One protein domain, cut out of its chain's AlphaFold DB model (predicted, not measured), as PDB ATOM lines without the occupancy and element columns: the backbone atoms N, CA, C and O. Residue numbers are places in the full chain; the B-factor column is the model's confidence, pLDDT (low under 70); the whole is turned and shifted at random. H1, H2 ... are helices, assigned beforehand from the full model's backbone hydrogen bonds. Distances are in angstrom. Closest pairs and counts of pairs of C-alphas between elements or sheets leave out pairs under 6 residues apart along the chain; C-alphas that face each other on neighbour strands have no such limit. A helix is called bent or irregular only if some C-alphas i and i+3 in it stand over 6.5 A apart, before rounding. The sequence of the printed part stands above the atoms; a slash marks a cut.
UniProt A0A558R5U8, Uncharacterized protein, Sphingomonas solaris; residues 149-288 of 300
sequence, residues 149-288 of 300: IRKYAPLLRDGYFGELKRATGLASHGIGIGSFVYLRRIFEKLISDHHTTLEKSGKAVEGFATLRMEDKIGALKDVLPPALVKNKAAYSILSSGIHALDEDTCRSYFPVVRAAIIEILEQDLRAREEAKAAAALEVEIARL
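Overview. This is residues 149 to 288 of the 300 residues of an uncharacterized protein of Sphingomonas solaris (UniProt A0A558R5U8). What shape does the model have? A long helix, H6, runs side by side with a helical hairpin of H1 and H2 in a loose three-helix bundle, while the short helices H3, H4 and H5 cluster over the gap between H2 and H6, away from H1. The last part of H6, residues 273 to 288, sticks out as a bare arm and makes the length. What is it made of? The printed part has 140 residues with six named helices, H1 to H6 in that order, and no named strand; its class is all helix. How large is it? It is only just compact, close to loose, with a radius of gyration of the C-alphas of 16.9 A, and is elongated, spanning 62 by 35 by 25 A.

Along the chain. Where do the first helices lie? H1 is residues 160 to 172, 18.4 A long, with C-alpha 160 at (393.656, -198.824, 115.560). H2 is residues 176 to 200, 36.3 A long. Which helices are short? H3 is residues 213 to 219, H4 residues 226 to 230 and H5 residues 232 to 238; H5 is irregular, but only just, with C-alphas 234 and 237 6.6 A apart. Where is the longest helix? H6 is residues 247 to 288, 60.5 A long, ending with C-alpha 288 at (426.307, -188.853, 92.717). It has a kink of 37 degrees near residue 254 and is irregular, only just, with C-alphas 252 and 255 6.9 A apart.

Arrangement. How is the bundle of H1, H2 and H6 arranged? H1 and the part of H2 from 176 to 186 touch as a hairpin, a shallow tilt of 27 degrees, opposite ways; their closest C-alphas, Ala 167 and Ser 179, are 4.1 A apart. H6 touches H2 with residues 247 to 264 alone, closest at the C-alphas of Gly 176 and Arg 251, 4.4 A, the same way at a shallow tilt of 33 degrees, only just short of steep. Where are the short helices? H3 touches H5, with the C-alphas of Glu 214 and Lys 232 closest at 5.3 A, and only just touches H4, with 3 pairs of C-alphas within 8 A, the closest being Ile 217 and Val 229 at 6.0 A. H5 is close but not clearly touching H2, at 5.6 A between the C-alphas of Arg 184 and Leu 238, and H1 is apart from H3, H4 and H5. Do the backbones bear the helices out? Every O i to N i+4 pair is within hydrogen-bond range in H1, H3 and H4, against 20 of 21 in H2, 36 of 38 in H6 and 0 of 3 in H5, where 3 of 4 O i to N i+3 pairs are.

Size, cuts and confidence. How far does it reach? The two C-alphas farthest apart, Asp 246 and Leu 288, are 62.1 A apart; without residues 273 to 288 the body spans 44 by 31 by 23 A. Are there cuts or long links? The printed part has no cut, and the link from H2 to H3, residues 201 to 212, is long. Where is confidence low? Residues 157 to 158 and 239 to 244 are under 70, and the mean pLDDT of the printed part is 83.7.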
ATOM      1  N   ILE A 149     394.018-186.080 113.354       76.25
ATOM      2  CA  ILE A 149     394.446-187.446 113.644       76.25
ATOM      3  C   ILE A 149     394.878-188.173 112.361       76.25
ATOM      4  O   ILE A 149     395.649-189.131 112.415       76.25
ATOM      5  N   ARG A 150     394.423-187.727 111.180       76.06
ATOM      6  CA  ARG A 150     394.691-188.398 109.893       76.06
ATOM      7  C   ARG A 150     396.177-188.561 109.585       76.06
ATOM      8  O   ARG A 150     396.546-189.573 108.995       76.06
ATOM      9  N   LYS A 151     397.023-187.617 110.011       81.88
ATOM     10  CA  LYS A 151     398.486-187.709 109.851       81.88
ATOM     11  C   LYS A 151     399.090-188.953 110.514       81.88
ATOM     12  O   LYS A 151     400.092-189.469 110.034       81.88
ATOM     13  N   TYR A 152     398.434-189.494 111.539       83.88
ATOM     14  CA  TYR A 152     398.873-190.695 112.249       83.88
ATOM     15  C   TYR A 152     398.324-192.000 111.659       83.88
ATOM     16  O   TYR A 152     398.747-193.080 112.067       83.88
ATOM     17  N   ALA A 153     397.415-191.943 110.676       82.38
ATOM     18  CA  ALA A 153     396.864-193.140 110.037       82.38
ATOM     19  C   ALA A 153     397.939-194.102 109.477       82.38
ATOM     20  O   ALA A 153     397.771-195.311 109.618       82.38
ATOM     21  N   PRO A 154     399.070-193.634 108.900       82.81
ATOM     22  CA  PRO A 154     400.136-194.526 108.437       82.81
ATOM     23  C   PRO A 154     400.922-195.234 109.552       82.81
ATOM     24  O   PRO A 154     401.667-196.174 109.239       82.81
ATOM     25  N   LEU A 155     400.846-194.738 110.793       82.94
ATOM     26  CA  LEU A 155     401.501-195.298 111.982       82.94
ATOM     27  C   LEU A 155     400.576-196.296 112.684       82.94
ATOM     28  O   LEU A 155     400.987-197.408 112.987       82.94
ATOM     29  N   LEU A 156     399.300-195.932 112.835       80.50
ATOM     30  CA  LEU A 156     398.252-196.779 113.401       80.50
ATOM     31  C   LEU A 156     397.710-197.772 112.359       80.50
ATOM     32  O   LEU A 156     396.575-197.649 111.884       80.50
ATOM     33  N   ARG A 157     398.536-198.759 111.993       68.75
ATOM     34  CA  ARG A 157     398.127-199.896 111.148       68.75
ATOM     35  C   ARG A 157     397.098-200.771 111.887       68.75
ATOM     36  O   ARG A 157     396.827-200.558 113.061       68.75
ATOM     37  N   ASP A 158     396.467-201.713 111.192       66.69
ATOM     38  CA  ASP A 158     395.597-202.747 111.792       66.69
ATOM     39  C   ASP A 158     394.274-202.265 112.425       66.69
ATOM     40  O   ASP A 158     393.709-202.912 113.301       66.69
ATOM     41  N   GLY A 159     393.730-201.132 111.973       74.75
ATOM     42  CA  GLY A 159     392.401-200.670 112.401       74.75
ATOM     43  C   GLY A 159     392.375-199.868 113.710       74.75
ATOM     44  O   GLY A 159     391.326-199.314 114.053       74.75
ATOM     45  N   TYR A 160     393.522-199.685 114.374       82.88
ATOM     46  CA  TYR A 160     393.656-198.824 115.560       82.88
ATOM     47  C   TYR A 160     393.368-197.346 115.264       82.88
ATOM     48  O   TYR A 160     392.841-196.635 116.119       82.88
ATOM     49  N   PHE A 161     393.588-196.876 114.030       83.75
ATOM     50  CA  PHE A 161     393.105-195.556 113.610       83.75
ATOM     51  C   PHE A 161     391.573-195.444 113.727       83.75
ATOM     52  O   PHE A 161     391.039-194.422 114.157       83.75
ATOM     53  N   GLY A 162     390.850-196.518 113.392       80.81
ATOM     54  CA  GLY A 162     389.405-196.601 113.584       80.81
ATOM     55  C   GLY A 162     389.003-196.646 115.059       80.81
ATOM     56  O   GLY A 162     387.944-196.136 115.411       80.81
ATOM     57  N   GLU A 163     389.828-197.224 115.935       87.81
ATOM     58  CA  GLU A 163     389.629-197.150 117.391       87.81
ATOM     59  C   GLU A 163     389.811-195.730 117.922       87.81
ATOM     60  O   GLU A 163     388.971-195.267 118.686       87.81
ATOM     61  N   LEU A 164     390.828-194.997 117.465       87.00
ATOM     62  CA  LEU A 164     391.069-193.622 117.908       87.00
ATOM     63  C   LEU A 164     389.940-192.675 117.468       87.00
ATOM     64  O   LEU A 164     389.509-191.806 118.234       87.00
ATOM     65  N   LYS A 165     389.410-192.887 116.255       82.00
ATOM     66  CA  LYS A 165     388.205-192.198 115.774       82.00
ATOM     67  C   LYS A 165     386.985-192.522 116.639       82.00
ATOM     68  O   LYS A 165     386.334-191.599 117.116       82.00
ATOM     69  N   ARG A 166     386.723-193.807 116.911       84.94
ATOM     70  CA  ARG A 166     385.619-194.248 117.784       84.94
ATOM     71  C   ARG A 166     385.747-193.709 119.207       84.94
ATOM     72  O   ARG A 166     384.753-193.270 119.766       84.94
ATOM     73  N   ALA A 167     386.952-193.691 119.771       88.31
ATOM     74  CA  ALA A 167     387.214-193.128 121.092       88.31
ATOM     75  C   ALA A 167     386.832-191.643 121.146       88.31
ATOM     76  O   ALA A 167     386.143-191.213 122.065       88.31
ATOM     77  N   THR A 168     387.235-190.876 120.129       83.88
ATOM     78  CA  THR A 168     386.926-189.443 120.028       83.88
ATOM     79  C   THR A 168     385.427-189.197 119.837       83.88
ATOM     80  O   THR A 168     384.880-188.314 120.492       83.88
ATOM     81  N   GLY A 169     384.756-190.001 119.004       79.94
ATOM     82  CA  GLY A 169     383.301-189.945 118.837       79.94
ATOM     83  C   GLY A 169     382.552-190.263 120.131       79.94
ATOM     84  O   GLY A 169     381.716-189.494 120.585       79.94
ATOM     85  N   LEU A 170     382.904-191.351 120.815       85.31
ATOM     86  CA  LEU A 170     382.274-191.707 122.090       85.31
ATOM     87  C   LEU A 170     382.458-190.617 123.150       85.31
ATOM     88  O   LEU A 170     381.502-190.277 123.846       85.31
ATOM     89  N   ALA A 171     383.646-190.019 123.229       82.38
ATOM     90  CA  ALA A 171     383.907-188.923 124.154       82.38
ATOM     91  C   ALA A 171     383.071-187.669 123.838       82.38
ATOM     92  O   ALA A 171     382.591-187.025 124.770       82.38
ATOM     93  N   SER A 172     382.841-187.337 122.559       75.12
ATOM     94  CA  SER A 172     381.987-186.196 122.184       75.12
ATOM     95  C   SER A 172     380.511-186.429 122.520       75.12
ATOM     96  O   SER A 172     379.801-185.482 122.852       75.12
ATOM     97  N   HIS A 173     380.072-187.688 122.530       75.19
ATOM     98  CA  HIS A 173     378.757-188.109 123.021       75.19
ATOM     99  C   HIS A 173     378.678-188.232 124.552       75.19
ATOM    100  O   HIS A 173     377.649-188.643 125.087       75.19
ATOM    101  N   GLY A 174     379.749-187.898 125.275       75.00
ATOM    102  CA  GLY A 174     379.798-188.002 126.729       75.00
ATOM    103  C   GLY A 174     379.958-189.432 127.258       75.00
ATOM    104  O   GLY A 174     379.840-189.646 128.463       75.00
ATOM    105  N   ILE A 175     380.260-190.398 126.392       85.19
ATOM    106  CA  ILE A 175     380.531-191.787 126.767       85.19
ATOM    107  C   ILE A 175     382.032-191.905 127.102       85.19
ATOM    108  O   ILE A 175     382.877-192.261 126.273       85.19
ATOM    109  N   GLY A 176     382.371-191.546 128.337       84.19
ATOM    110  CA  GLY A 176     383.692-191.631 128.948       84.19
ATOM    111  C   GLY A 176     384.213-193.063 129.085       84.19
ATOM    112  O   GLY A 176     385.312-193.340 128.611       84.19
ATOM    113  N   ILE A 177     383.454-194.000 129.663       86.69
ATOM    114  CA  ILE A 177     383.965-195.368 129.887       86.69
ATOM    115  C   ILE A 177     384.267-196.044 128.548       86.69
ATOM    116  O   ILE A 177     385.359-196.573 128.336       86.69
ATOM    117  N   GLY A 178     383.321-195.976 127.607       86.69
ATOM    118  CA  GLY A 178     383.478-196.572 126.281       86.69
ATOM    119  C   GLY A 178     384.663-195.990 125.508       86.69
ATOM    120  O   GLY A 178     385.436-196.744 124.914       86.69
ATOM    121  N   SER A 179     384.847-194.667 125.542       88.19
ATOM    122  CA  SER A 179     385.993-194.019 124.895       88.19
ATOM    123  C   SER A 179     387.328-194.421 125.531       88.19
ATOM    124  O   SER A 179     388.300-194.675 124.814       88.19
ATOM    125  N   PHE A 180     387.364-194.576 126.855       87.38
ATOM    126  CA  PHE A 180     388.553-194.974 127.605       87.38
ATOM    127  C   PHE A 180     389.029-196.396 127.267       87.38
ATOM    128  O   PHE A 180     390.233-196.628 127.146       87.38
ATOM    129  N   VAL A 181     388.107-197.337 127.024       88.44
ATOM    130  CA  VAL A 181     388.453-198.707 126.595       88.44
ATOM    131  C   VAL A 181     389.255-198.707 125.294       88.44
ATOM    132  O   VAL A 181     390.234-199.447 125.181       88.44
ATOM    133  N   TYR A 182     388.873-197.877 124.322       90.12
ATOM    134  CA  TYR A 182     389.612-197.758 123.063       90.12
ATOM    135  C   TYR A 182     390.985-197.112 123.269       90.12
ATOM    136  O   TYR A 182     391.979-197.621 122.754       90.12
ATOM    137  N   LEU A 183     391.075-196.035 124.062       88.88
ATOM    138  CA  LEU A 183     392.366-195.396 124.347       88.88
ATOM    139  C   LEU A 183     393.344-196.355 125.031       88.88
ATOM    140  O   LEU A 183     394.514-196.395 124.658       88.88
ATOM    141  N   ARG A 184     392.867-197.170 125.977       88.00
ATOM    142  CA  ARG A 184     393.685-198.189 126.644       88.00
ATOM    143  C   ARG A 184     394.289-199.181 125.652       88.00
ATOM    144  O   ARG A 184     395.488-199.425 125.712       88.00
ATOM    145  N   ARG A 185     393.486-199.723 124.729       88.44
ATOM    146  CA  ARG A 185     393.962-200.683 123.715       88.44
ATOM    147  C   ARG A 185     395.017-200.071 122.805       88.44
ATOM    148  O   ARG A 185     396.048-200.692 122.563       88.44
ATOM    149  N   ILE A 186     394.781-198.842 122.343       90.12
ATOM    150  CA  ILE A 186     395.739-198.106 121.509       90.12
ATOM    151  C   ILE A 186     397.042-197.883 122.280       90.12
ATOM    152  O   ILE A 186     398.118-198.140 121.750       90.12
ATOM    153  N   PHE A 187     396.954-197.450 123.538       89.19
ATOM    154  CA  PHE A 187     398.125-197.206 124.373       89.19
ATOM    155  C   PHE A 187     398.928-198.490 124.623       89.19
ATOM    156  O   PHE A 187     400.132-198.516 124.393       89.19
ATOM    157  N   GLU A 188     398.269-199.581 125.022       88.38
ATOM    158  CA  GLU A 188     398.903-200.892 125.219       88.38
ATOM    159  C   GLU A 188     399.593-201.393 123.942       88.38
ATOM    160  O   GLU A 188     400.710-201.912 124.002       88.38
ATOM    161  N   LYS A 189     398.961-201.194 122.779       89.12
ATOM    162  CA  LYS A 189     399.535-201.557 121.483       89.12
ATOM    163  C   LYS A 189     400.787-200.744 121.160       89.12
ATOM    164  O   LYS A 189     401.796-201.348 120.807       89.12
ATOM    165  N   LEU A 190     400.757-199.421 121.334       89.31
ATOM    166  CA  LEU A 190     401.922-198.558 121.096       89.31
ATOM    167  C   LEU A 190     403.111-198.964 121.973       89.31
ATOM    168  O   LEU A 190     404.226-199.127 121.485       89.31
ATOM    169  N   ILE A 191     402.863-199.212 123.260       88.81
ATOM    170  CA  ILE A 191     403.884-199.691 124.199       88.81
ATOM    171  C   ILE A 191     404.468-201.039 123.746       88.81
ATOM    172  O   ILE A 191     405.683-201.234 123.791       88.81
ATOM    173  N   SER A 192     403.622-201.954 123.268       87.81
ATOM    174  CA  SER A 192     404.058-203.241 122.712       87.81
ATOM    175  C   SER A 192     404.908-203.074 121.444       87.81
ATOM    176  O   SER A 192     405.947-203.715 121.309       87.81
ATOM    177  N   ASP A 193     404.529-202.166 120.542       88.19
ATOM    178  CA  ASP A 193     405.259-201.911 119.294       88.19
ATOM    179  C   ASP A 193     406.652-201.320 119.544       88.19
ATOM    180  O   ASP A 193     407.639-201.750 118.929       88.19
ATOM    181  N   HIS A 194     406.768-200.390 120.494       88.06
ATOM    182  CA  HIS A 194     408.063-199.875 120.937       88.06
ATOM    183  C   HIS A 194     408.922-200.959 121.585       88.06
ATOM    184  O   HIS A 194     410.120-201.021 121.310       88.06
ATOM    185  N   HIS A 195     408.322-201.841 122.388       87.62
ATOM    186  CA  HIS A 195     409.031-202.978 122.966       87.62
ATOM    187  C   HIS A 195     409.587-203.909 121.883       87.62
ATOM    188  O   HIS A 195     410.785-204.174 121.870       87.62
ATOM    189  N   THR A 196     408.769-204.320 120.909       85.81
ATOM    190  CA  THR A 196     409.225-205.162 119.789       85.81
ATOM    191  C   THR A 196     410.324-204.483 118.966       85.81
ATOM    192  O   THR A 196     411.239-205.139 118.463       85.81
ATOM    193  N   THR A 197     410.258-203.161 118.810       84.69
ATOM    194  CA  THR A 197     411.297-202.388 118.114       84.69
ATOM    195  C   THR A 197     412.607-202.369 118.908       84.69
ATOM    196  O   THR A 197     413.679-202.556 118.332       84.69
ATOM    197  N   LEU A 198     412.526-202.223 120.231       85.56
ATOM    198  CA  LEU A 198     413.676-202.262 121.132       85.56
ATOM    199  C   LEU A 198     414.311-203.666 121.190       85.56
ATOM    200  O   LEU A 198     415.536-203.787 121.118       85.56
ATOM    201  N   GLU A 199     413.505-204.728 121.217       84.38
ATOM    202  CA  GLU A 199     413.976-206.118 121.138       84.38
ATOM    203  C   GLU A 199     414.771-206.374 119.854       84.38
ATOM    204  O   GLU A 199     415.868-206.931 119.906       84.38
ATOM    205  N   LYS A 200     414.281-205.892 118.703       82.25
ATOM    206  CA  LYS A 200     415.003-205.983 117.420       82.25
ATOM    207  C   LYS A 200     416.338-205.238 117.426       82.25
ATOM    208  O   LYS A 200     417.237-205.612 116.680       82.25
ATOM    209  N   SER A 201     416.478-204.208 118.260       78.88
ATOM    210  CA  SER A 201     417.734-203.470 118.445       78.88
ATOM    211  C   SER A 201     418.714-204.135 119.427       78.88
ATOM    212  O   SER A 201     419.796-203.602 119.660       78.88
ATOM    213  N   GLY A 202     418.358-205.291 120.002       77.38
ATOM    214  CA  GLY A 202     419.216-206.064 120.910       77.38
ATOM    215  C   GLY A 202     419.127-205.664 122.387       77.38
ATOM    216  O   GLY A 202     419.896-206.173 123.197       77.38
ATOM    217  N   LYS A 203     418.191-204.781 122.762       76.31
ATOM    218  CA  LYS A 203     417.944-204.351 124.151       76.31
ATOM    219  C   LYS A 203     416.662-204.986 124.704       76.31
ATOM    220  O   LYS A 203     415.710-204.286 125.042       76.31
ATOM    221  N   ALA A 204     416.610-206.316 124.744       73.50
ATOM    222  CA  ALA A 204     415.443-207.032 125.256       73.50
ATOM    223  C   ALA A 204     415.243-206.776 126.760       73.50
ATOM    224  O   ALA A 204     416.203-206.774 127.532       73.50
ATOM    225  N   VAL A 205     413.990-206.574 127.172       75.12
ATOM    226  CA  VAL A 205     413.615-206.405 128.581       75.12
ATOM    227  C   VAL A 205     413.022-207.719 129.078       75.12
ATOM    228  O   VAL A 205     411.923-208.109 128.684       75.12
ATOM    229  N   GLU A 206     413.741-208.422 129.954       75.38
ATOM    230  CA  GLU A 206     413.242-209.666 130.543       75.38
ATOM    231  C   GLU A 206     411.966-209.422 131.365       75.38
ATOM    232  O   GLU A 206     411.863-208.465 132.134       75.38
ATOM    233  N   GLY A 207     410.964-210.290 131.198       78.75
ATOM    234  CA  GLY A 207     409.716-210.216 131.964       78.75
ATOM    235  C   GLY A 207     408.762-209.085 131.562       78.75
ATOM    236  O   GLY A 207     407.798-208.835 132.282       78.75
ATOM    237  N   PHE A 208     408.955-208.424 130.413       81.62
ATOM    238  CA  PHE A 208     408.130-207.276 130.010       81.62
ATOM    239  C   PHE A 208     406.617-207.547 130.049       81.62
ATOM    240  O   PHE A 208     405.843-206.682 130.453       81.62
ATOM    241  N   ALA A 209     406.171-208.753 129.686       76.50
ATOM    242  CA  ALA A 209     404.750-209.101 129.661       76.50
ATOM    243  C   ALA A 209     404.064-209.002 131.039       76.50
ATOM    244  O   ALA A 209     402.914-208.559 131.105       76.50
ATOM    245  N   THR A 210     404.765-209.360 132.121       81.50
ATOM    246  CA  THR A 210     404.225-209.404 133.491       81.50
ATOM    247  C   THR A 210     404.338-208.070 134.232       81.50
ATOM    248  O   THR A 210     403.723-207.905 135.286       81.50
ATOM    249  N   LEU A 211     405.078-207.103 133.678       82.06
ATOM    250  CA  LEU A 211     405.229-205.773 134.258       82.06
ATOM    251  C   LEU A 211     403.912-204.986 134.248       82.06
ATOM    252  O   LEU A 211     403.110-205.053 133.305       82.06
ATOM    253  N   ARG A 212     403.722-204.168 135.291       83.12
ATOM    254  CA  ARG A 212     402.654-203.162 135.323       83.12
ATOM    255  C   ARG A 212     402.943-202.081 134.285       83.12
ATOM    256  O   ARG A 212     404.089-201.875 133.895       83.12
ATOM    257  N   MET A 213     401.913-201.362 133.838       83.81
ATOM    258  CA  MET A 213     402.085-200.349 132.787       83.81
ATOM    259  C   MET A 213     403.086-199.256 133.169       83.81
ATOM    260  O   MET A 213     403.869-198.820 132.334       83.81
ATOM    261  N   GLU A 214     403.107-198.853 134.439       84.50
ATOM    262  CA  GLU A 214     404.091-197.895 134.941       84.50
ATOM    263  C   GLU A 214     405.534-198.388 134.735       84.50
ATOM    264  O   GLU A 214     406.393-197.641 134.259       84.50
ATOM    265  N   ASP A 215     405.789-199.658 135.049       85.88
ATOM    266  CA  ASP A 215     407.106-200.276 134.906       85.88
ATOM    267  C   ASP A 215     407.467-200.478 133.431       85.88
ATOM    268  O   ASP A 215     408.609-200.233 133.040       85.88
ATOM    269  N   LYS A 216     406.485-200.822 132.583       87.19
ATOM    270  CA  LYS A 216     406.650-200.898 131.121       87.19
ATOM    271  C   LYS A 216     407.087-199.558 130.531       87.19
ATOM    272  O   LYS A 216     408.041-199.517 129.760       87.19
ATOM    273  N   ILE A 217     406.437-198.458 130.925       85.81
ATOM    274  CA  ILE A 217     406.819-197.106 130.491       85.81
ATOM    275  C   ILE A 217     408.240-196.775 130.972       85.81
ATOM    276  O   ILE A 217     409.038-196.234 130.210       85.81
ATOM    277  N   GLY A 218     408.577-197.123 132.220       85.38
ATOM    278  CA  GLY A 218     409.915-196.908 132.777       85.38
ATOM    279  C   GLY A 218     411.017-197.682 132.044       85.38
ATOM    280  O   GLY A 218     412.096-197.135 131.815       85.38
ATOM    281  N   ALA A 219     410.743-198.924 131.641       85.94
ATOM    282  CA  ALA A 219     411.673-199.751 130.874       85.94
ATOM    283  C   ALA A 219     411.925-199.195 129.461       85.94
ATOM    284  O   ALA A 219     413.030-199.308 128.938       85.94
ATOM    285  N   LEU A 220     410.925-198.539 128.869       85.62
ATOM    286  CA  LEU A 220     410.981-197.954 127.527       85.62
ATOM    287  C   LEU A 220     411.371-196.465 127.521       85.62
ATOM    288  O   LEU A 220     411.115-195.756 126.547       85.62
ATOM    289  N   LYS A 221     412.009-195.972 128.588       85.75
ATOM    290  CA  LYS A 221     412.355-194.548 128.752       85.75
ATOM    291  C   LYS A 221     413.185-193.940 127.614       85.75
ATOM    292  O   LYS A 221     413.096-192.740 127.393       85.75
ATOM    293  N   ASP A 222     413.984-194.755 126.924       84.69
ATOM    294  CA  ASP A 222     414.878-194.302 125.851       84.69
ATOM    295  C   ASP A 222     414.143-194.138 124.508       84.69
ATOM    296  O   ASP A 222     414.665-193.504 123.594       84.69
ATOM    297  N   VAL A 223     412.950-194.730 124.370       84.75
ATOM    298  CA  VAL A 223     412.177-194.757 123.116       84.75
ATOM    299  C   VAL A 223     410.825-194.056 123.220       84.75
ATOM    300  O   VAL A 223     410.244-193.726 122.192       84.75
ATOM    301  N   LEU A 224     410.329-193.802 124.434       87.19
ATOM    302  CA  LEU A 224     409.077-193.084 124.677       87.19
ATOM    303  C   LEU A 224     409.307-191.589 124.949       87.19
ATOM    304  O   LEU A 224     410.387-191.203 125.402       87.19
ATOM    305  N   PRO A 225     408.282-190.739 124.750       86.56
ATOM    306  CA  PRO A 225     408.377-189.319 125.065       86.56
ATOM    307  C   PRO A 225     408.777-189.062 126.529       86.56
ATOM    308  O   PRO A 225     408.136-189.599 127.442       86.56
ATOM    309  N   PRO A 226     409.757-188.176 126.808       85.81
ATOM    310  CA  PRO A 226     410.209-187.891 128.175       85.81
ATOM    311  C   PRO A 226     409.086-187.431 129.114       85.81
ATOM    312  O   PRO A 226     409.079-187.762 130.301       85.81
ATOM    313  N   ALA A 227     408.108-186.690 128.581       83.62
ATOM    314  CA  ALA A 227     406.939-186.235 129.329       83.62
ATOM    315  C   ALA A 227     406.072-187.402 129.830       83.62
ATOM    316  O   ALA A 227     405.561-187.348 130.952       83.62
ATOM    317  N   LEU A 228     405.949-188.468 129.034       84.38
ATOM    318  CA  LEU A 228     405.213-189.677 129.393       84.38
ATOM    319  C   LEU A 228     405.939-190.442 130.505       84.38
ATOM    320  O   LEU A 228     405.328-190.826 131.498       84.38
ATOM    321  N   VAL A 229     407.258-190.597 130.367       86.38
ATOM    322  CA  VAL A 229     408.110-191.312 131.331       86.38
ATOM    323  C   VAL A 229     408.117-190.609 132.687       86.38
ATOM    324  O   VAL A 229     407.965-191.255 133.724       86.38
ATOM    325  N   LYS A 230     408.233-189.275 132.688       86.62
ATOM    326  CA  LYS A 230     408.211-188.460 133.910       86.62
ATOM    327  C   LYS A 230     406.894-188.601 134.673       86.62
ATOM    328  O   LYS A 230     406.900-188.615 135.899       86.62
ATOM    329  N   ASN A 231     405.782-188.724 133.950       84.00
ATOM    330  CA  ASN A 231     404.439-188.800 134.519       84.00
ATOM    331  C   ASN A 231     403.848-190.216 134.442       84.00
ATOM    332  O   ASN A 231     402.630-190.368 134.422       84.00
ATOM    333  N   LYS A 232     404.685-191.265 134.424       81.44
ATOM    334  CA  LYS A 232     404.259-192.670 134.278       81.44
ATOM    335  C   LYS A 232     403.149-193.096 135.253       81.44
ATOM    336  O   LYS A 232     402.259-193.853 134.872       81.44
ATOM    337  N   ALA A 233     403.139-192.540 136.468       75.94
ATOM    338  CA  ALA A 233     402.107-192.784 137.475       75.94
ATOM    339  C   ALA A 233     400.711-192.289 137.046       75.94
ATOM    340  O   ALA A 233     399.712-192.932 137.367       75.94
ATOM    341  N   ALA A 234     400.622-191.205 136.264       75.06
ATOM    342  CA  ALA A 234     399.354-190.665 135.765       75.06
ATOM    343  C   ALA A 234     398.651-191.619 134.784       75.06
ATOM    344  O   ALA A 234     397.436-191.560 134.623       75.06
ATOM    345  N   TYR A 235     399.403-192.532 134.161       74.31
ATOM    346  CA  TYR A 235     398.890-193.513 133.204       74.31
ATOM    347  C   TYR A 235     398.572-194.867 133.841       74.31
ATOM    348  O   TYR A 235     398.006-195.736 133.178       74.31
ATOM    349  N   SER A 236     398.858-195.042 135.137       72.94
ATOM    350  CA  SER A 236     398.446-196.230 135.899       72.94
ATOM    351  C   SER A 236     396.927-196.440 135.858       72.94
ATOM    352  O   SER A 236     396.469-197.579 135.860       72.94
ATOM    353  N   ILE A 237     396.152-195.361 135.684       74.38
ATOM    354  CA  ILE A 237     394.698-195.398 135.508       74.38
ATOM    355  C   ILE A 237     394.252-196.214 134.287       74.38
ATOM    356  O   ILE A 237     393.193-196.835 134.322       74.38
ATOM    357  N   LEU A 238     395.074-196.307 133.235       73.44
ATOM    358  CA  LEU A 238     394.793-197.181 132.088       73.44
ATOM    359  C   LEU A 238     394.920-198.662 132.453       73.44
ATOM    360  O   LEU A 238     394.339-199.509 131.783       73.44
ATOM    361  N   SER A 239     395.660-198.981 133.518       66.69
ATOM    362  CA  SER A 239     395.775-200.342 134.055       66.69
ATOM    363  C   SER A 239     394.688-200.678 135.068       66.69
ATOM    364  O   SER A 239     394.459-201.861 135.322       66.69
ATOM    365  N   SER A 240     394.007-199.674 135.628       69.25
ATOM    366  CA  SER A 240     392.867-199.887 136.514       69.25
ATOM    367  C   SER A 240     391.746-200.623 135.778       69.25
ATOM    368  O   SER A 240     391.536-200.460 134.572       69.25
ATOM    369  N   GLY A 241     391.036-201.492 136.498       63.00
ATOM    370  CA  GLY A 241     389.858-202.158 135.952       63.00
ATOM    371  C   GLY A 241     388.786-201.128 135.598       63.00
ATOM    372  O   GLY A 241     388.577-200.178 136.346       63.00
ATOM    373  N   ILE A 242     388.079-201.340 134.487       62.66
ATOM    374  CA  ILE A 242     386.997-200.450 134.022       62.66
ATOM    375  C   ILE A 242     385.904-200.278 135.096       62.66
ATOM    376  O   ILE A 242     385.266-199.239 135.166       62.66
ATOM    377  N   HIS A 243     385.742-201.261 135.986       62.94
ATOM    378  CA  HIS A 243     384.801-201.221 137.110       62.94
ATOM    379  C   HIS A 243     385.198-200.275 138.257       62.94
ATOM    380  O   HIS A 243     384.387-200.049 139.149       62.94
ATOM    381  N   ALA A 244     386.432-199.764 138.273       66.56
ATOM    382  CA  ALA A 244     386.923-198.863 139.314       66.56
ATOM    383  C   ALA A 244     386.757-197.375 138.959       66.56
ATOM    384  O   ALA A 244     387.041-196.528 139.802       66.56
ATOM    385  N   LEU A 245     386.343-197.053 137.729       76.19
ATOM    386  CA  LEU A 245     386.229-195.684 137.230       76.19
ATOM    387  C   LEU A 245     384.779-195.388 136.849       76.19
ATOM    388  O   LEU A 245     384.157-196.164 136.126       76.19
ATOM    389  N   ASP A 246     384.258-194.257 137.317       84.19
ATOM    390  CA  ASP A 246     382.965-193.741 136.873       84.19
ATOM    391  C   ASP A 246     383.082-192.960 135.548       84.19
ATOM    392  O   ASP A 246     384.175-192.698 135.025       84.19
ATOM    393  N   GLU A 247     381.927-192.622 134.973       84.62
ATOM    394  CA  GLU A 247     381.816-191.971 133.664       84.62
ATOM    395  C   GLU A 247     382.481-190.586 133.640       84.62
ATOM    396  O   GLU A 247     383.186-190.246 132.685       84.62
ATOM    397  N   ASP A 248     382.293-189.803 134.706       84.75
ATOM    398  CA  ASP A 248     382.796-188.432 134.822       84.75
ATOM    399  C   ASP A 248     384.312-188.407 135.016       84.75
ATOM    400  O   ASP A 248     385.024-187.612 134.389       84.75
ATOM    401  N   THR A 249     384.833-189.349 135.799       83.69
ATOM    402  CA  THR A 249     386.264-189.598 135.925       83.69
ATOM    403  C   THR A 249     386.824-189.947 134.552       83.69
ATOM    404  O   THR A 249     387.685-189.226 134.054       83.69
ATOM    405  N   CYS A 250     386.288-190.947 133.849       84.88
ATOM    406  CA  CYS A 250     386.780-191.300 132.509       84.88
ATOM    407  C   CYS A 250     386.753-190.111 131.534       84.88
ATOM    408  O   CYS A 250     387.700-189.913 130.768       84.88
ATOM    409  N   ARG A 251     385.713-189.272 131.601       82.62
ATOM    410  CA  ARG A 251     385.584-188.064 130.778       82.62
ATOM    411  C   ARG A 251     386.651-187.017 131.098       82.62
ATOM    412  O   ARG A 251     387.208-186.430 130.175       82.62
ATOM    413  N   SER A 252     386.962-186.799 132.375       84.62
ATOM    414  CA  SER A 252     387.998-185.843 132.794       84.62
ATOM    415  C   SER A 252     389.416-186.296 132.419       84.62
ATOM    416  O   SER A 252     390.254-185.468 132.062       84.62
ATOM    417  N   TYR A 253     389.675-187.607 132.419       84.56
ATOM    418  CA  TYR A 253     390.976-188.175 132.050       84.56
ATOM    419  C   TYR A 253     391.157-188.349 130.537       84.56
ATOM    420  O   TYR A 253     392.295-188.363 130.059       84.56
ATOM    421  N   PHE A 254     390.069-188.450 129.764       86.62
ATOM    422  CA  PHE A 254     390.120-188.661 128.314       86.62
ATOM    423  C   PHE A 254     391.059-187.680 127.579       86.62
ATOM    424  O   PHE A 254     391.914-188.157 126.826       86.62
ATOM    425  N   PRO A 255     390.996-186.347 127.797       85.69
ATOM    426  CA  PRO A 255     391.882-185.404 127.116       85.69
ATOM    427  C   PRO A 255     393.363-185.662 127.412       85.69
ATOM    428  O   PRO A 255     394.192-185.578 126.506       85.69
ATOM    429  N   VAL A 256     393.688-186.024 128.657       86.62
ATOM    430  CA  VAL A 256     395.062-186.276 129.115       86.62
ATOM    431  C   VAL A 256     395.625-187.536 128.465       86.62
ATOM    432  O   VAL A 256     396.731-187.521 127.921       86.62
ATOM    433  N   VAL A 257     394.855-188.624 128.463       87.19
ATOM    434  CA  VAL A 257     395.268-189.890 127.838       87.19
ATOM    435  C   VAL A 257     395.379-189.737 126.323       87.19
ATOM    436  O   VAL A 257     396.349-190.199 125.722       87.19
ATOM    437  N   ARG A 258     394.420-189.051 125.692       88.81
ATOM    438  CA  ARG A 258     394.468-188.765 124.256       88.81
ATOM    439  C   ARG A 258     395.711-187.953 123.895       88.81
ATOM    440  O   ARG A 258     396.370-188.291 122.918       88.81
ATOM    441  N   ALA A 259     396.044-186.921 124.671       86.81
ATOM    442  CA  ALA A 259     397.247-186.122 124.449       86.81
ATOM    443  C   ALA A 259     398.523-186.972 124.545       86.81
ATOM    444  O   ALA A 259     399.410-186.833 123.712       86.81
ATOM    445  N   ALA A 260     398.584-187.905 125.497       88.38
ATOM    446  CA  ALA A 260     399.713-188.818 125.639       88.38
ATOM    447  C   ALA A 260     399.891-189.749 124.431       88.38
ATOM    448  O   ALA A 260     400.999-189.897 123.927       88.38
ATOM    449  N   ILE A 261     398.798-190.337 123.934       89.81
ATOM    450  CA  ILE A 261     398.812-191.155 122.711       89.81
ATOM    451  C   ILE A 261     399.266-190.316 121.512       89.81
ATOM    452  O   ILE A 261     400.087-190.769 120.722       89.81
ATOM    453  N   ILE A 262     398.752-189.092 121.386       89.50
ATOM    454  CA  ILE A 262     399.132-188.173 120.309       89.50
ATOM    455  C   ILE A 262     400.620-187.819 120.382       89.50
ATOM    456  O   ILE A 262     401.268-187.808 119.344       89.50
ATOM    457  N   GLU A 263     401.175-187.587 121.571       89.62
ATOM    458  CA  GLU A 263     402.601-187.278 121.728       89.62
ATOM    459  C   GLU A 263     403.496-188.448 121.295       89.62
ATOM    460  O   GLU A 263     404.489-188.235 120.600       89.62
ATOM    461  N   ILE A 264     403.120-189.688 121.642       90.25
ATOM    462  CA  ILE A 264     403.819-190.895 121.162       90.25
ATOM    463  C   ILE A 264     403.779-190.942 119.629       90.25
ATOM    464  O   ILE A 264     404.817-191.053 118.979       90.25
ATOM    465  N   LEU A 265     402.590-190.776 119.043       90.56
ATOM    466  CA  LEU A 265     402.407-190.814 117.592       90.56
ATOM    467  C   LEU A 265     403.151-189.687 116.864       90.56
ATOM    468  O   LEU A 265     403.618-189.886 115.745       90.56
ATOM    469  N   GLU A 266     403.261-188.506 117.470       90.56
ATOM    470  CA  GLU A 266     404.023-187.390 116.913       90.56
ATOM    471  C   GLU A 266     405.523-187.690 116.915       90.56
ATOM    472  O   GLU A 266     406.199-187.452 115.913       90.56
ATOM    473  N   GLN A 267     406.048-188.253 118.005       90.69
ATOM    474  CA  GLN A 267     407.438-188.696 118.067       90.69
ATOM    475  C   GLN A 267     407.736-189.771 117.012       90.69
ATOM    476  O   GLN A 267     408.735-189.656 116.301       90.69
ATOM    477  N   ASP A 268     406.849-190.751 116.851       89.56
ATOM    478  CA  ASP A 268     406.978-191.799 115.833       89.56
ATOM    479  C   ASP A 268     406.914-191.250 114.407       89.56
ATOM    480  O   ASP A 268     407.642-191.709 113.518       89.56
ATOM    481  N   LEU A 269     406.047-190.261 114.171       90.06
ATOM    482  CA  LEU A 269     405.938-189.607 112.873       90.06
ATOM    483  C   LEU A 269     407.246-188.897 112.525       90.06
ATOM    484  O   LEU A 269     407.784-189.143 111.444       90.06
ATOM    485  N   ARG A 270     407.785-188.105 113.463       90.06
ATOM    486  CA  ARG A 270     409.072-187.411 113.310       90.06
ATOM    487  C   ARG A 270     410.201-188.397 113.018       90.06
ATOM    488  O   ARG A 270     410.878-188.254 112.004       90.06
ATOM    489  N   ALA A 271     410.331-189.453 113.821       88.25
ATOM    490  CA  ALA A 271     411.367-190.469 113.628       88.25
ATOM    491  C   ALA A 271     411.270-191.145 112.248       88.25
ATOM    492  O   ALA A 271     412.276-191.401 111.581       88.25
ATOM    493  N   ARG A 272     410.048-191.413 111.773       88.19
ATOM    494  CA  ARG A 272     409.817-192.002 110.450       88.19
ATOM    495  C   ARG A 272     410.130-191.036 109.309       88.19
ATOM    496  O   ARG A 272     410.591-191.482 108.259       88.19
ATOM    497  N   GLU A 273     409.828-189.753 109.467       89.50
ATOM    498  CA  GLU A 273     410.148-188.717 108.482       89.50
ATOM    499  C   GLU A 273     411.659-188.488 108.389       89.50
ATOM    500  O   GLU A 273     412.199-188.496 107.282       89.50
ATOM    501  N   GLU A 274     412.350-188.414 109.526       89.75
ATOM    502  CA  GLU A 274     413.810-188.321 109.606       89.75
ATOM    503  C   GLU A 274     414.491-189.528 108.948       89.75
ATOM    504  O   GLU A 274     415.364-189.357 108.096       89.75
ATOM    505  N   ALA A 275     414.041-190.752 109.250       88.31
ATOM    506  CA  ALA A 275     414.586-191.966 108.641       88.31
ATOM    507  C   ALA A 275     414.389-192.001 107.115       88.31
ATOM    508  O   ALA A 275     415.280-192.421 106.377       88.31
ATOM    509  N   LYS A 276     413.234-191.538 106.617       89.44
ATOM    510  CA  LYS A 276     412.991-191.420 105.170       89.44
ATOM    511  C   LYS A 276     413.890-190.370 104.526       89.44
ATOM    512  O   LYS A 276     414.389-190.613 103.431       89.44
ATOM    513  N   ALA A 277     414.073-189.223 105.176       88.44
ATOM    514  CA  ALA A 277     414.935-188.158 104.678       88.44
ATOM    515  C   ALA A 277     416.399-188.618 104.610       88.44
ATOM    516  O   ALA A 277     417.048-188.424 103.584       88.44
ATOM    517  N   ALA A 278     416.884-189.300 105.652       89.31
ATOM    518  CA  ALA A 278     418.220-189.886 105.685       89.31
ATOM    519  C   ALA A 278     418.414-190.926 104.570       89.31
ATOM    520  O   ALA A 278     419.356-190.815 103.790       89.31
ATOM    521  N   ALA A 279     417.481-191.873 104.414       90.25
ATOM    522  CA  ALA A 279     417.554-192.884 103.360       90.25
ATOM    523  C   ALA A 279     417.516-192.271 101.945       90.25
ATOM    524  O   ALA A 279     418.248-192.702 101.058       90.25
ATOM    525  N   ALA A 280     416.686-191.248 101.720       90.19
ATOM    526  CA  ALA A 280     416.638-190.544 100.440       90.19
ATOM    527  C   ALA A 280     417.959-189.818 100.135       90.19
ATOM    528  O   ALA A 280     418.437-189.857  99.000       90.19
ATOM    529  N   LEU A 281     418.566-189.195 101.149       90.12
ATOM    530  CA  LEU A 281     419.869-188.549 101.028       90.12
ATOM    531  C   LEU A 281     420.976-189.565 100.713       90.12
ATOM    532  O   LEU A 281     421.782-189.317  99.822       90.12
ATOM    533  N   GLU A 282     420.997-190.716 101.386       89.81
ATOM    534  CA  GLU A 282     421.964-191.789 101.121       89.81
ATOM    535  C   GLU A 282     421.878-192.303  99.679       89.81
ATOM    536  O   GLU A 282     422.906-192.467  99.019       89.81
ATOM    537  N   VAL A 283     420.660-192.499  99.163       91.94
ATOM    538  CA  VAL A 283     420.434-192.903  97.765       91.94
ATOM    539  C   VAL A 283     420.988-191.859  96.796       91.94
ATOM    540  O   VAL A 283     421.654-192.216  95.822       91.94
ATOM    541  N   GLU A 284     420.761-190.574  97.063       90.44
ATOM    542  CA  GLU A 284     421.232-189.502  96.185       90.44
ATOM    543  C   GLU A 284     422.756-189.327  96.247       90.44
ATOM    544  O   GLU A 284     423.404-189.181  95.207       90.44
ATOM    545  N   ILE A 285     423.360-189.445  97.434       91.31
ATOM    546  CA  ILE A 285     424.820-189.468  97.604       91.31
ATOM    547  C   ILE A 285     425.423-190.650  96.838       91.31
ATOM    548  O   ILE A 285     426.412-190.475  96.123       91.31
ATOM    549  N   ALA A 286     424.825-191.842  96.930       88.56
ATOM    550  CA  ALA A 286     425.286-193.020  96.200       88.56
ATOM    551  C   ALA A 286     425.186-192.829  94.676       88.56
ATOM    552  O   ALA A 286     426.114-193.193  93.944       88.56
ATOM    553  N   ARG A 287     424.105-192.202  94.192       90.81
ATOM    554  CA  ARG A 287     423.912-191.858  92.775       90.81
ATOM    555  C   ARG A 287     424.989-190.893  92.278       90.81
ATOM    556  O   ARG A 287     425.593-191.137  91.232       90.81
ATOM    557  N   LEU A 288     425.263-189.830  93.037       88.94
ATOM    558  CA  LEU A 288     426.307-188.853  92.717       88.94
ATOM    559  C   LEU A 288     427.703-189.485  92.749       88.94
ATOM    560  O   LEU A 288     428.484-189.283  91.821       88.94
TER     561      LEU A 288